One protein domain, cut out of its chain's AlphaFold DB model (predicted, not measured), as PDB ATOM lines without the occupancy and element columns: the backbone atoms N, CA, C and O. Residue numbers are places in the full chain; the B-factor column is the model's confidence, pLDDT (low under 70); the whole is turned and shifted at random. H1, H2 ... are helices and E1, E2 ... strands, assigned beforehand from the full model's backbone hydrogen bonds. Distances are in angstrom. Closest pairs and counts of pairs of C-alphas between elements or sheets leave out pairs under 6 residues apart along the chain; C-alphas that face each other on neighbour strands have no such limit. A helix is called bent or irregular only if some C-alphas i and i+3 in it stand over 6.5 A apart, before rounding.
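What this domain is: This is residues 16 to 68 and 91 to 113 of the 117 residues of an uncharacterized protein of Rhododendron simsii (UniProt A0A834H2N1). A long helix, H5, packs with its later part on a cluster of three short helices, H2, H3 and H4, while its first residues, 91 to 98, stick out as a free arm. H1 makes the other end of the body, away from this cluster and joined to H2 through the strand E1; it lies on the same side of the cluster as the free arm of H5, and H1 and H5 stand apart with an open gap between them, like the limbs of a wide V. The printed part has 76 residues, with five named helices and one named strand in the order H1, E1, H2, H3, H4, H5; the class is mostly helix. The whole is only just compact, close to loose, with a radius of gyration of the C-alphas of 13.3 A and spans of 36 by 32 by 21 A.

Where its parts are: Find C-alpha 91 at (10.303, 37.554, -11.218); from there H5, residues 91 to 112, runs 31.1 A to C-alpha 112 at (28.892, 60.231, -21.559). It has a kink of 32 degrees near residue 99 and is only just irregular, with C-alphas 96 and 99 6.8 A apart. Look next at H2, residues 42 to 50, 11.8 A long, then H3, residues 53 to 57, 8.5 A, and H4, residues 60 to 66, 9.8 A. H3 is neither bent nor irregular, but only just: C-alphas 54 and 57 are 6.2 A apart. E1, residues 39 to 41, is 6.9 A long. H1, residues 24 to 32, begins at C-alpha 24, (15.357, 39.701, -34.876), and is 11.8 A long.

How they stand to each other: Start at H2, the hub, which touches three helices. H5 touches it with residues 103 to 110 alone, closest at the C-alphas of Val 42 and Gly 107, 6.6 A, at a shallow tilt of 19 degrees, the same way. H4 touches H2 at the C-alphas of Asp 43 and Ile 63, their closest, 7.0 A, at a shallow tilt of 17 degrees, the same way. H3 touches H2, closest at the C-alphas of Asp 43 and Leu 56, 5.0 A. H5 touches H4 with residues 102 to 106 alone, closest at the C-alphas of Ala 64 and Val 106, 5.9 A, at a tilt of 35.3 degrees, only just steep. Helix packing is only just mostly aligned, with 2 of 3 tilts shallow. E1 pairs with no named strand, but residues 16 to 17 pair with its residues 40 to 41, parallel. H1 is apart from E1 and touches no helix. In H1, H2 and H4 every O i to N i+4 pair is within hydrogen-bond range; H5 has 16 of 18, and H3 has 0 of 1 but 2 of 2 O i to N i+3 pairs.

The domain as a whole: The C-alphas of Lys 51 and Glu 91, the two farthest apart, are 37.4 A apart. Residues 69 to 90 are not printed, and C-alphas 68 and 91 stand 26.9 A apart across this cut. Of the links that are printed whole, none is long. The mean pLDDT of the printed part is 84.1, and residues 19 to 25 are under 70.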
ATOM      1  N   VAL A  16      19.155  51.407 -28.529       82.75
ATOM      2  CA  VAL A  16      20.360  50.642 -28.203       82.75
ATOM      3  C   VAL A  16      19.938  49.273 -27.688       82.75
ATOM      4  O   VAL A  16      19.186  49.185 -26.718       82.75
ATOM      5  N   GLY A  17      20.414  48.208 -28.328       78.69
ATOM      6  CA  GLY A  17      20.080  46.836 -27.951       78.69
ATOM      7  C   GLY A  17      21.296  45.922 -27.916       78.69
ATOM      8  O   GLY A  17      22.283  46.131 -28.618       78.69
ATOM      9  N   VAL A  18      21.234  44.888 -27.082       75.44
ATOM     10  CA  VAL A  18      22.164  43.756 -27.188       75.44
ATOM     11  C   VAL A  18      21.719  42.979 -28.407       75.44
ATOM     12  O   VAL A  18      20.541  42.643 -28.475       75.44
ATOM     13  N   GLY A  19      22.638  42.817 -29.363       64.62
ATOM     14  CA  GLY A  19      22.361  42.582 -30.779       64.62
ATOM     15  C   GLY A  19      21.098  41.773 -31.098       64.62
ATOM     16  O   GLY A  19      20.803  40.782 -30.425       64.62
ATOM     17  N   PRO A  20      20.393  42.097 -32.195       52.03
ATOM     18  CA  PRO A  20      19.577  41.091 -32.843       52.03
ATOM     19  C   PRO A  20      20.536  39.944 -33.171       52.03
ATOM     20  O   PRO A  20      21.580  40.168 -33.790       52.03
ATOM     21  N   SER A  21      20.175  38.700 -32.868       53.19
ATOM     22  CA  SER A  21      20.603  37.659 -33.800       53.19
ATOM     23  C   SER A  21      20.185  38.122 -35.212       53.19
ATOM     24  O   SER A  21      19.169  38.816 -35.323       53.19
ATOM     25  N   PRO A  22      20.918  37.793 -36.288       49.16
ATOM     26  CA  PRO A  22      20.612  38.265 -37.644       49.16
ATOM     27  C   PRO A  22      19.175  38.010 -38.178       49.16
ATOM     28  O   PRO A  22      18.912  38.327 -39.330       49.16
ATOM     29  N   GLY A  23      18.238  37.482 -37.375       53.16
ATOM     30  CA  GLY A  23      16.799  37.404 -37.652       53.16
ATOM     31  C   GLY A  23      15.888  38.390 -36.886       53.16
ATOM     32  O   GLY A  23      14.769  38.631 -37.330       53.16
ATOM     33  N   SER A  24      16.314  39.017 -35.779       62.97
ATOM     34  CA  SER A  24      15.357  39.701 -34.876       62.97
ATOM     35  C   SER A  24      14.780  41.018 -35.421       62.97
ATOM     36  O   SER A  24      13.641  41.363 -35.110       62.97
ATOM     37  N   LEU A  25      15.533  41.769 -36.235       68.94
ATOM     38  CA  LEU A  25      15.014  42.989 -36.875       68.94
ATOM     39  C   LEU A  25      14.167  42.663 -38.109       68.94
ATOM     40  O   LEU A  25      13.180  43.349 -38.382       68.94
ATOM     41  N   SER A  26      14.522  41.590 -38.824       72.69
ATOM     42  CA  SER A  26      13.704  41.087 -39.926       72.69
ATOM     43  C   SER A  26      12.368  40.556 -39.424       72.69
ATOM     44  O   SER A  26      11.363  40.815 -40.071       72.69
ATOM     45  N   ASP A  27      12.310  39.916 -38.254       78.38
ATOM     46  CA  ASP A  27      11.043  39.479 -37.655       78.38
ATOM     47  C   ASP A  27      10.126  40.669 -37.334       78.38
ATOM     48  O   ASP A  27       8.928  40.624 -37.613       78.38
ATOM     49  N   LEU A  28      10.686  41.771 -36.822       79.38
ATOM     50  CA  LEU A  28       9.925  42.993 -36.549       79.38
ATOM     51  C   LEU A  28       9.265  43.548 -37.823       79.38
ATOM     52  O   LEU A  28       8.089  43.912 -37.824       79.38
ATOM     53  N   THR A  29      10.020  43.548 -38.922       82.12
ATOM     54  CA  THR A  29       9.537  44.025 -40.222       82.12
ATOM     55  C   THR A  29       8.530  43.047 -40.828       82.12
ATOM     56  O   THR A  29       7.467  43.456 -41.282       82.12
ATOM     57  N   ASN A  30       8.837  41.750 -40.810       83.69
ATOM     58  CA  ASN A  30       8.068  40.720 -41.504       83.69
ATOM     59  C   ASN A  30       6.722  40.429 -40.835       83.69
ATOM     60  O   ASN A  30       5.743  40.180 -41.534       83.69
ATOM     61  N   TYR A  31       6.666  40.432 -39.500       83.44
ATOM     62  CA  TYR A  31       5.449  40.081 -38.764       83.44
ATOM     63  C   TYR A  31       4.619  41.292 -38.349       83.44
ATOM     64  O   TYR A  31       3.406  41.162 -38.190       83.44
ATOM     65  N   TYR A  32       5.254  42.450 -38.157       83.31
ATOM     66  CA  TYR A  32       4.595  43.622 -37.579       83.31
ATOM     67  C   TYR A  32       4.672  44.874 -38.460       83.31
ATOM     68  O   TYR A  32       4.137  45.904 -38.060       83.31
ATOM     69  N   GLU A  33       5.326  44.813 -39.628       84.31
ATOM     70  CA  GLU A  33       5.574  45.971 -40.507       84.31
ATOM     71  C   GLU A  33       6.274  47.139 -39.779       84.31
ATOM     72  O   GLU A  33       6.138  48.307 -40.145       84.31
ATOM     73  N   LEU A  34       7.041  46.823 -38.728       81.31
ATOM     74  CA  LEU A  34       7.768  47.796 -37.921       81.31
ATOM     75  C   LEU A  34       9.237  47.843 -38.337       81.31
ATOM     76  O   LEU A  34       9.958  46.849 -38.267       81.31
ATOM     77  N   GLU A  35       9.694  49.039 -38.704       79.19
ATOM     78  CA  GLU A  35      11.082  49.317 -39.062       79.19
ATOM     79  C   GLU A  35      11.725  50.236 -38.014       79.19
ATOM     80  O   GLU A  35      11.222  51.326 -37.731       79.19
ATOM     81  N   SER A  36      12.872  49.830 -37.463       73.44
ATOM     82  CA  SER A  36      13.658  50.664 -36.546       73.44
ATOM     83  C   SER A  36      14.883  51.244 -37.251       73.44
ATOM     84  O   SER A  36      15.963  50.657 -37.241       73.44
ATOM     85  N   LYS A  37      14.723  52.436 -37.836       76.62
ATOM     86  CA  LYS A  37      15.781  53.124 -38.603       76.62
ATOM     87  C   LYS A  37      16.945  53.647 -37.754       76.62
ATOM     88  O   LYS A  37      18.038  53.822 -38.278       76.62
ATOM     89  N   ASN A  38      16.725  53.869 -36.456       81.44
ATOM     90  CA  ASN A  38      17.716  54.432 -35.527       81.44
ATOM     91  C   ASN A  38      18.213  53.395 -34.504       81.44
ATOM     92  O   ASN A  38      18.463  53.738 -33.346       81.44
ATOM     93  N   TYR A  39      18.295  52.124 -34.903       84.00
ATOM     94  CA  TYR A  39      18.841  51.059 -34.065       84.00
ATOM     95  C   TYR A  39      20.371  51.000 -34.156       84.00
ATOM     96  O   TYR A  39      20.932  51.119 -35.244       84.00
ATOM     97  N   ILE A  40      21.037  50.758 -33.028       85.62
ATOM     98  CA  ILE A  40      22.453  50.395 -32.970       85.62
ATOM     99  C   ILE A  40      22.668  49.282 -31.940       85.62
ATOM    100  O   ILE A  40      22.098  49.300 -30.844       85.62
ATOM    101  N   GLY A  41      23.508  48.308 -32.284       86.81
ATOM    102  CA  GLY A  41      23.959  47.303 -31.326       86.81
ATOM    103  C   GLY A  41      24.852  47.924 -30.246       86.81
ATOM    104  O   GLY A  41      25.618  48.850 -30.514       86.81
ATOM    105  N   VAL A  42      24.763  47.438 -29.005       89.50
ATOM    106  CA  VAL A  42      25.644  47.869 -27.901       89.50
ATOM    107  C   VAL A  42      27.121  47.635 -28.244       89.50
ATOM    108  O   VAL A  42      27.967  48.473 -27.944       89.50
ATOM    109  N   ASP A  43      27.412  46.523 -28.907       90.69
ATOM    110  CA  ASP A  43      28.708  46.143 -29.471       90.69
ATOM    111  C   ASP A  43      29.199  47.137 -30.529       90.69
ATOM    112  O   ASP A  43      30.318  47.642 -30.441       90.69
ATOM    113  N   GLU A  44      28.343  47.492 -31.484       90.50
ATOM    114  CA  GLU A  44      28.653  48.470 -32.522       90.50
ATOM    115  C   GLU A  44      28.873  49.871 -31.933       90.50
ATOM    116  O   GLU A  44      29.820  50.571 -32.306       90.50
ATOM    117  N   LEU A  45      28.031  50.279 -30.979       90.38
ATOM    118  CA  LEU A  45      28.176  51.548 -30.273       90.38
ATOM    119  C   LEU A  45      29.500  51.596 -29.502       90.38
ATOM    120  O   LEU A  45      30.222  52.592 -29.597       90.38
ATOM    121  N   ALA A  46      29.836  50.527 -28.776       91.75
ATOM    122  CA  ALA A  46      31.078  50.421 -28.021       91.75
ATOM    123  C   ALA A  46      32.300  50.449 -28.948       91.75
ATOM    124  O   ALA A  46      33.205  51.260 -28.737       91.75
ATOM    125  N   ALA A  47      32.297  49.649 -30.017       92.56
ATOM    126  CA  ALA A  47      33.379  49.604 -30.998       92.56
ATOM    127  C   ALA A  47      33.641  50.981 -31.626       92.56
ATOM    128  O   ALA A  47      34.792  51.417 -31.709       92.56
ATOM    129  N   LYS A  48      32.578  51.708 -32.005       90.88
ATOM    130  CA  LYS A  48      32.680  53.064 -32.569       90.88
ATOM    131  C   LYS A  48      33.196  54.083 -31.557       90.88
ATOM    132  O   LYS A  48      34.047  54.902 -31.896       90.88
ATOM    133  N   LYS A  49      32.683  54.062 -30.326       91.44
ATOM    134  CA  LYS A  49      33.045  55.035 -29.283       91.44
ATOM    135  C   LYS A  49      34.463  54.839 -28.758       91.44
ATOM    136  O   LYS A  49      35.156  55.826 -28.527       91.44
ATOM    137  N   LEU A  50      34.884  53.586 -28.599       91.31
ATOM    138  CA  LEU A  50      36.189  53.224 -28.049       91.31
ATOM    139  C   LEU A  50      37.267  53.028 -29.123       91.31
ATOM    140  O   LEU A  50      38.431  52.872 -28.775       91.31
ATOM    141  N   LYS A  51      36.894  53.057 -30.411       92.56
ATOM    142  CA  LYS A  51      37.770  52.745 -31.556       92.56
ATOM    143  C   LYS A  51      38.398  51.345 -31.454       92.56
ATOM    144  O   LYS A  51      39.559  51.150 -31.801       92.56
ATOM    145  N   LYS A  52      37.605  50.379 -30.986       94.06
ATOM    146  CA  LYS A  52      38.003  48.990 -30.716       94.06
ATOM    147  C   LYS A  52      37.131  48.012 -31.517       94.06
ATOM    148  O   LYS A  52      36.075  47.602 -31.028       94.06
ATOM    149  N   PRO A  53      37.489  47.683 -32.773       92.88
ATOM    150  CA  PRO A  53      36.672  46.823 -33.633       92.88
ATOM    151  C   PRO A  53      36.501  45.394 -33.095       92.88
ATOM    152  O   PRO A  53      35.541  44.715 -33.450       92.88
ATOM    153  N   GLU A  54      37.393  44.932 -32.220       93.00
ATOM    154  CA  GLU A  54      37.301  43.640 -31.542       93.00
ATOM    155  C   GLU A  54      36.040  43.494 -30.672       93.00
ATOM    156  O   GLU A  54      35.574  42.373 -30.469       93.00
ATOM    157  N   LEU A  55      35.436  44.608 -30.234       91.62
ATOM    158  CA  LEU A  55      34.219  44.609 -29.414       91.62
ATOM    159  C   LEU A  55      32.972  44.134 -30.174       91.62
ATOM    160  O   LEU A  55      32.016  43.701 -29.541       91.62
ATOM    161  N   LEU A  56      32.996  44.129 -31.514       90.00
ATOM    162  CA  LEU A  56      31.895  43.635 -32.362       90.00
ATOM    163  C   LEU A  56      31.596  42.139 -32.179       90.00
ATOM    164  O   LEU A  56      30.606  41.633 -32.696       90.00
ATOM    165  N   LYS A  57      32.488  41.399 -31.516       86.69
ATOM    166  CA  LYS A  57      32.349  39.955 -31.278       86.69
ATOM    167  C   LYS A  57      32.059  39.626 -29.815       86.69
ATOM    168  O   LYS A  57      32.042  38.451 -29.456       86.69
ATOM    169  N   LEU A  58      31.898  40.645 -28.976       88.94
ATOM    170  CA  LEU A  58      31.742  40.491 -27.539       88.94
ATOM    171  C   LEU A  58      30.276  40.581 -27.123       88.94
ATOM    172  O   LEU A  58      29.470  41.277 -27.737       88.94
ATOM    173  N   GLY A  59      29.939  39.868 -26.051       87.38
ATOM    174  CA  GLY A  59      28.634  39.957 -25.423       87.38
ATOM    175  C   GLY A  59      28.509  41.195 -24.538       87.38
ATOM    176  O   GLY A  59      29.473  41.903 -24.232       87.38
ATOM    177  N   LEU A  60      27.282  41.446 -24.079       87.56
ATOM    178  CA  LEU A  60      26.979  42.570 -23.192       87.56
ATOM    179  C   LEU A  60      27.833  42.560 -21.913       87.56
ATOM    180  O   LEU A  60      28.215  43.626 -21.440       87.56
ATOM    181  N   LYS A  61      28.130  41.380 -21.352       89.44
ATOM    182  CA  LYS A  61      28.904  41.257 -20.107       89.44
ATOM    183  C   LYS A  61      30.343  41.726 -20.302       89.44
ATOM    184  O   LYS A  61      30.848  42.501 -19.495       89.44
ATOM    185  N   GLU A  62      30.985  41.281 -21.375       91.56
ATOM    186  CA  GLU A  62      32.353  41.660 -21.713       91.56
ATOM    187  C   GLU A  62      32.442  43.153 -22.051       91.56
ATOM    188  O   GLU A  62      33.335  43.844 -21.566       91.56
ATOM    189  N   ILE A  63      31.472  43.679 -22.807       92.69
ATOM    190  CA  ILE A  63      31.411  45.111 -23.124       92.69
ATOM    191  C   ILE A  63      31.195  45.944 -21.857       92.69
ATOM    192  O   ILE A  63      31.831  46.982 -21.694       92.69
ATOM    193  N   ALA A  64      30.328  45.506 -20.943       92.62
ATOM    194  CA  ALA A  64      30.098  46.206 -19.683       92.62
ATOM    195  C   ALA A  64      31.373  46.293 -18.835       92.62
ATOM    196  O   ALA A  64      31.686  47.368 -18.321       92.62
ATOM    197  N   ALA A  65      32.143  45.204 -18.753       92.88
ATOM    198  CA  ALA A  65      33.434  45.201 -18.074       92.88
ATOM    199  C   ALA A  65      34.418  46.195 -18.716       92.88
ATOM    200  O   ALA A  65      35.044  46.978 -18.002       92.88
ATOM    201  N   GLU A  66      34.490  46.224 -20.049       93.44
ATOM    202  CA  GLU A  66      35.341  47.150 -20.806       93.44
ATOM    203  C   GLU A  66      35.010  48.626 -20.517       93.44
ATOM    204  O   GLU A  66      35.908  49.456 -20.383       93.44
ATOM    205  N   VAL A  67      33.726  48.972 -20.367       92.19
ATOM    206  CA  VAL A  67      33.297  50.355 -20.076       92.19
ATOM    207  C   VAL A  67      33.228  50.686 -18.579       92.19
ATOM    208  O   VAL A  67      32.801  51.784 -18.204       92.19
ATOM    209  N   GLY A  68      33.633  49.757 -17.707       92.38
ATOM    210  CA  GLY A  68      33.609  49.931 -16.254       92.38
ATOM    211  C   GLY A  68      32.197  49.985 -15.660       92.38
ATOM    212  O   GLY A  68      31.953  50.730 -14.710       92.38
ATOM    213  N   GLU A  91       9.034  38.183 -10.844       87.44
ATOM    214  CA  GLU A  91      10.303  37.554 -11.218       87.44
ATOM    215  C   GLU A  91      10.481  37.464 -12.739       87.44
ATOM    216  O   GLU A  91      11.558  37.761 -13.250       87.44
ATOM    217  N   GLN A  92       9.432  37.110 -13.487       87.50
ATOM    218  CA  GLN A  92       9.489  37.086 -14.953       87.50
ATOM    219  C   GLN A  92       9.695  38.488 -15.532       87.50
ATOM    220  O   GLN A  92      10.519  38.657 -16.429       87.50
ATOM    221  N   ILE A  93       9.012  39.498 -14.982       88.50
ATOM    222  CA  ILE A  93       9.210  40.900 -15.370       88.50
ATOM    223  C   ILE A  93      10.649  41.323 -15.070       88.50
ATOM    224  O   ILE A  93      11.328  41.815 -15.968       88.50
ATOM    225  N   LYS A  94      11.144  41.073 -13.849       87.38
ATOM    226  CA  LYS A  94      12.520  41.392 -13.436       87.38
ATOM    227  C   LYS A  94      13.550  40.777 -14.387       87.38
ATOM    228  O   LYS A  94      14.481  41.460 -14.802       87.38
ATOM    229  N   ARG A  95      13.362  39.514 -14.781       83.31
ATOM    230  CA  ARG A  95      14.230  38.823 -15.750       83.31
ATOM    231  C   ARG A  95      14.169  39.456 -17.139       83.31
ATOM    232  O   ARG A  95      15.216  39.711 -17.725       83.31
ATOM    233  N   ALA A  96      12.968  39.742 -17.647       84.06
ATOM    234  CA  ALA A  96      12.787  40.356 -18.961       84.06
ATOM    235  C   ALA A  96      13.439  41.747 -19.044       84.06
ATOM    236  O   ALA A  96      14.065  42.078 -20.051       84.06
ATOM    237  N   VAL A  97      13.353  42.545 -17.975       87.00
ATOM    238  CA  VAL A  97      13.958  43.884 -17.948       87.00
ATOM    239  C   VAL A  97      15.457  43.870 -17.658       87.00
ATOM    240  O   VAL A  97      16.129  44.828 -18.018       87.00
ATOM    241  N   HIS A  98      16.009  42.810 -17.054       85.62
ATOM    242  CA  HIS A  98      17.414  42.770 -16.628       85.62
ATOM    243  C   HIS A  98      18.394  43.032 -17.782       85.62
ATOM    244  O   HIS A  98      19.262  43.898 -17.682       85.62
ATOM    245  N   GLY A  99      18.231  42.328 -18.909       81.31
ATOM    246  CA  GLY A  99      19.085  42.514 -20.088       81.31
ATOM    247  C   GLY A  99      18.945  43.906 -20.713       81.31
ATOM    248  O   GLY A  99      19.941  44.517 -21.097       81.31
ATOM    249  N   VAL A 100      17.718  44.437 -20.751       85.19
ATOM    250  CA  VAL A 100      17.426  45.784 -21.270       85.19
ATOM    251  C   VAL A 100      18.046  46.858 -20.377       85.19
ATOM    252  O   VAL A 100      18.667  47.796 -20.869       85.19
ATOM    253  N   TYR A 101      17.929  46.704 -19.059       88.31
ATOM    254  CA  TYR A 101      18.506  47.627 -18.089       88.31
ATOM    255  C   TYR A 101      20.038  47.621 -18.142       88.31
ATOM    256  O   TYR A 101      20.661  48.681 -18.162       88.31
ATOM    257  N   ALA A 102      20.657  46.446 -18.265       88.44
ATOM    258  CA  ALA A 102      22.097  46.333 -18.459       88.44
ATOM    259  C   ALA A 102      22.569  47.034 -19.749       88.44
ATOM    260  O   ALA A 102      23.534  47.800 -19.721       88.44
ATOM    261  N   ALA A 103      21.853  46.844 -20.864       87.69
ATOM    262  CA  ALA A 103      22.126  47.547 -22.120       87.69
ATOM    263  C   ALA A 103      21.993  49.070 -21.970       87.69
ATOM    264  O   ALA A 103      22.834  49.818 -22.470       87.69
ATOM    265  N   HIS A 104      20.974  49.529 -21.238       89.00
ATOM    266  CA  HIS A 104      20.772  50.942 -20.931       89.00
ATOM    267  C   HIS A 104      21.941  51.536 -20.133       89.00
ATOM    268  O   HIS A 104      22.434  52.604 -20.491       89.00
ATOM    269  N   LEU A 105      22.429  50.854 -19.090       91.44
ATOM    270  CA  LEU A 105      23.570  51.327 -18.296       91.44
ATOM    271  C   LEU A 105      24.833  51.484 -19.152       91.44
ATOM    272  O   LEU A 105      25.503  52.518 -19.097       91.44
ATOM    273  N   VAL A 106      25.128  50.483 -19.986       91.69
ATOM    274  CA  VAL A 106      26.270  50.513 -20.909       91.69
ATOM    275  C   VAL A 106      26.108  51.626 -21.949       91.69
ATOM    276  O   VAL A 106      27.029  52.421 -22.149       91.69
ATOM    277  N   GLY A 107      24.932  51.744 -22.570       89.62
ATOM    278  CA  GLY A 107      24.635  52.786 -23.556       89.62
ATOM    279  C   GLY A 107      24.751  54.200 -22.980       89.62
ATOM    280  O   GLY A 107      25.357  55.077 -23.602       89.62
ATOM    281  N   THR A 108      24.251  54.418 -21.762       89.69
ATOM    282  CA  THR A 108      24.396  55.688 -21.036       89.69
ATOM    283  C   THR A 108      25.864  56.000 -20.764       89.69
ATOM    284  O   THR A 108      26.323  57.105 -21.062       89.69
ATOM    285  N   LYS A 109      26.643  55.022 -20.283       91.44
ATOM    286  CA  LYS A 109      28.081  55.197 -20.037       91.44
ATOM    287  C   LYS A 109      28.823  55.610 -21.310       91.44
ATOM    288  O   LYS A 109      29.535  56.612 -21.298       91.44
ATOM    289  N   LEU A 110      28.600  54.899 -22.416       89.75
ATOM    290  CA  LEU A 110      29.194  55.189 -23.729       89.75
ATOM    291  C   LEU A 110      28.776  56.559 -24.290       89.75
ATOM    292  O   LEU A 110      29.538  57.219 -25.007       89.75
ATOM    293  N   SER A 111      27.566  57.010 -23.963       83.31
ATOM    294  CA  SER A 111      27.065  58.325 -24.367       83.31
ATOM    295  C   SER A 111      27.793  59.459 -23.643       83.31
ATOM    296  O   SER A 111      28.119  60.459 -24.280       83.31
ATOM    297  N   CYS A 112      28.133  59.270 -22.363       82.12
ATOM    298  CA  CYS A 112      28.892  60.231 -21.559       82.12
ATOM    299  C   CYS A 112      30.409  60.222 -21.821       82.12
ATOM    300  O   CYS A 112      31.099  61.148 -21.395       82.12
ATOM    301  N   MET A 113      30.954  59.200 -22.491       77.38
ATOM    302  CA  MET A 113      32.389  59.142 -22.785       77.38
ATOM    303  C   MET A 113      32.789  60.150 -23.881       77.38
ATOM    304  O   MET A 113      32.099  60.253 -24.908       77.38
TER     305      MET A 113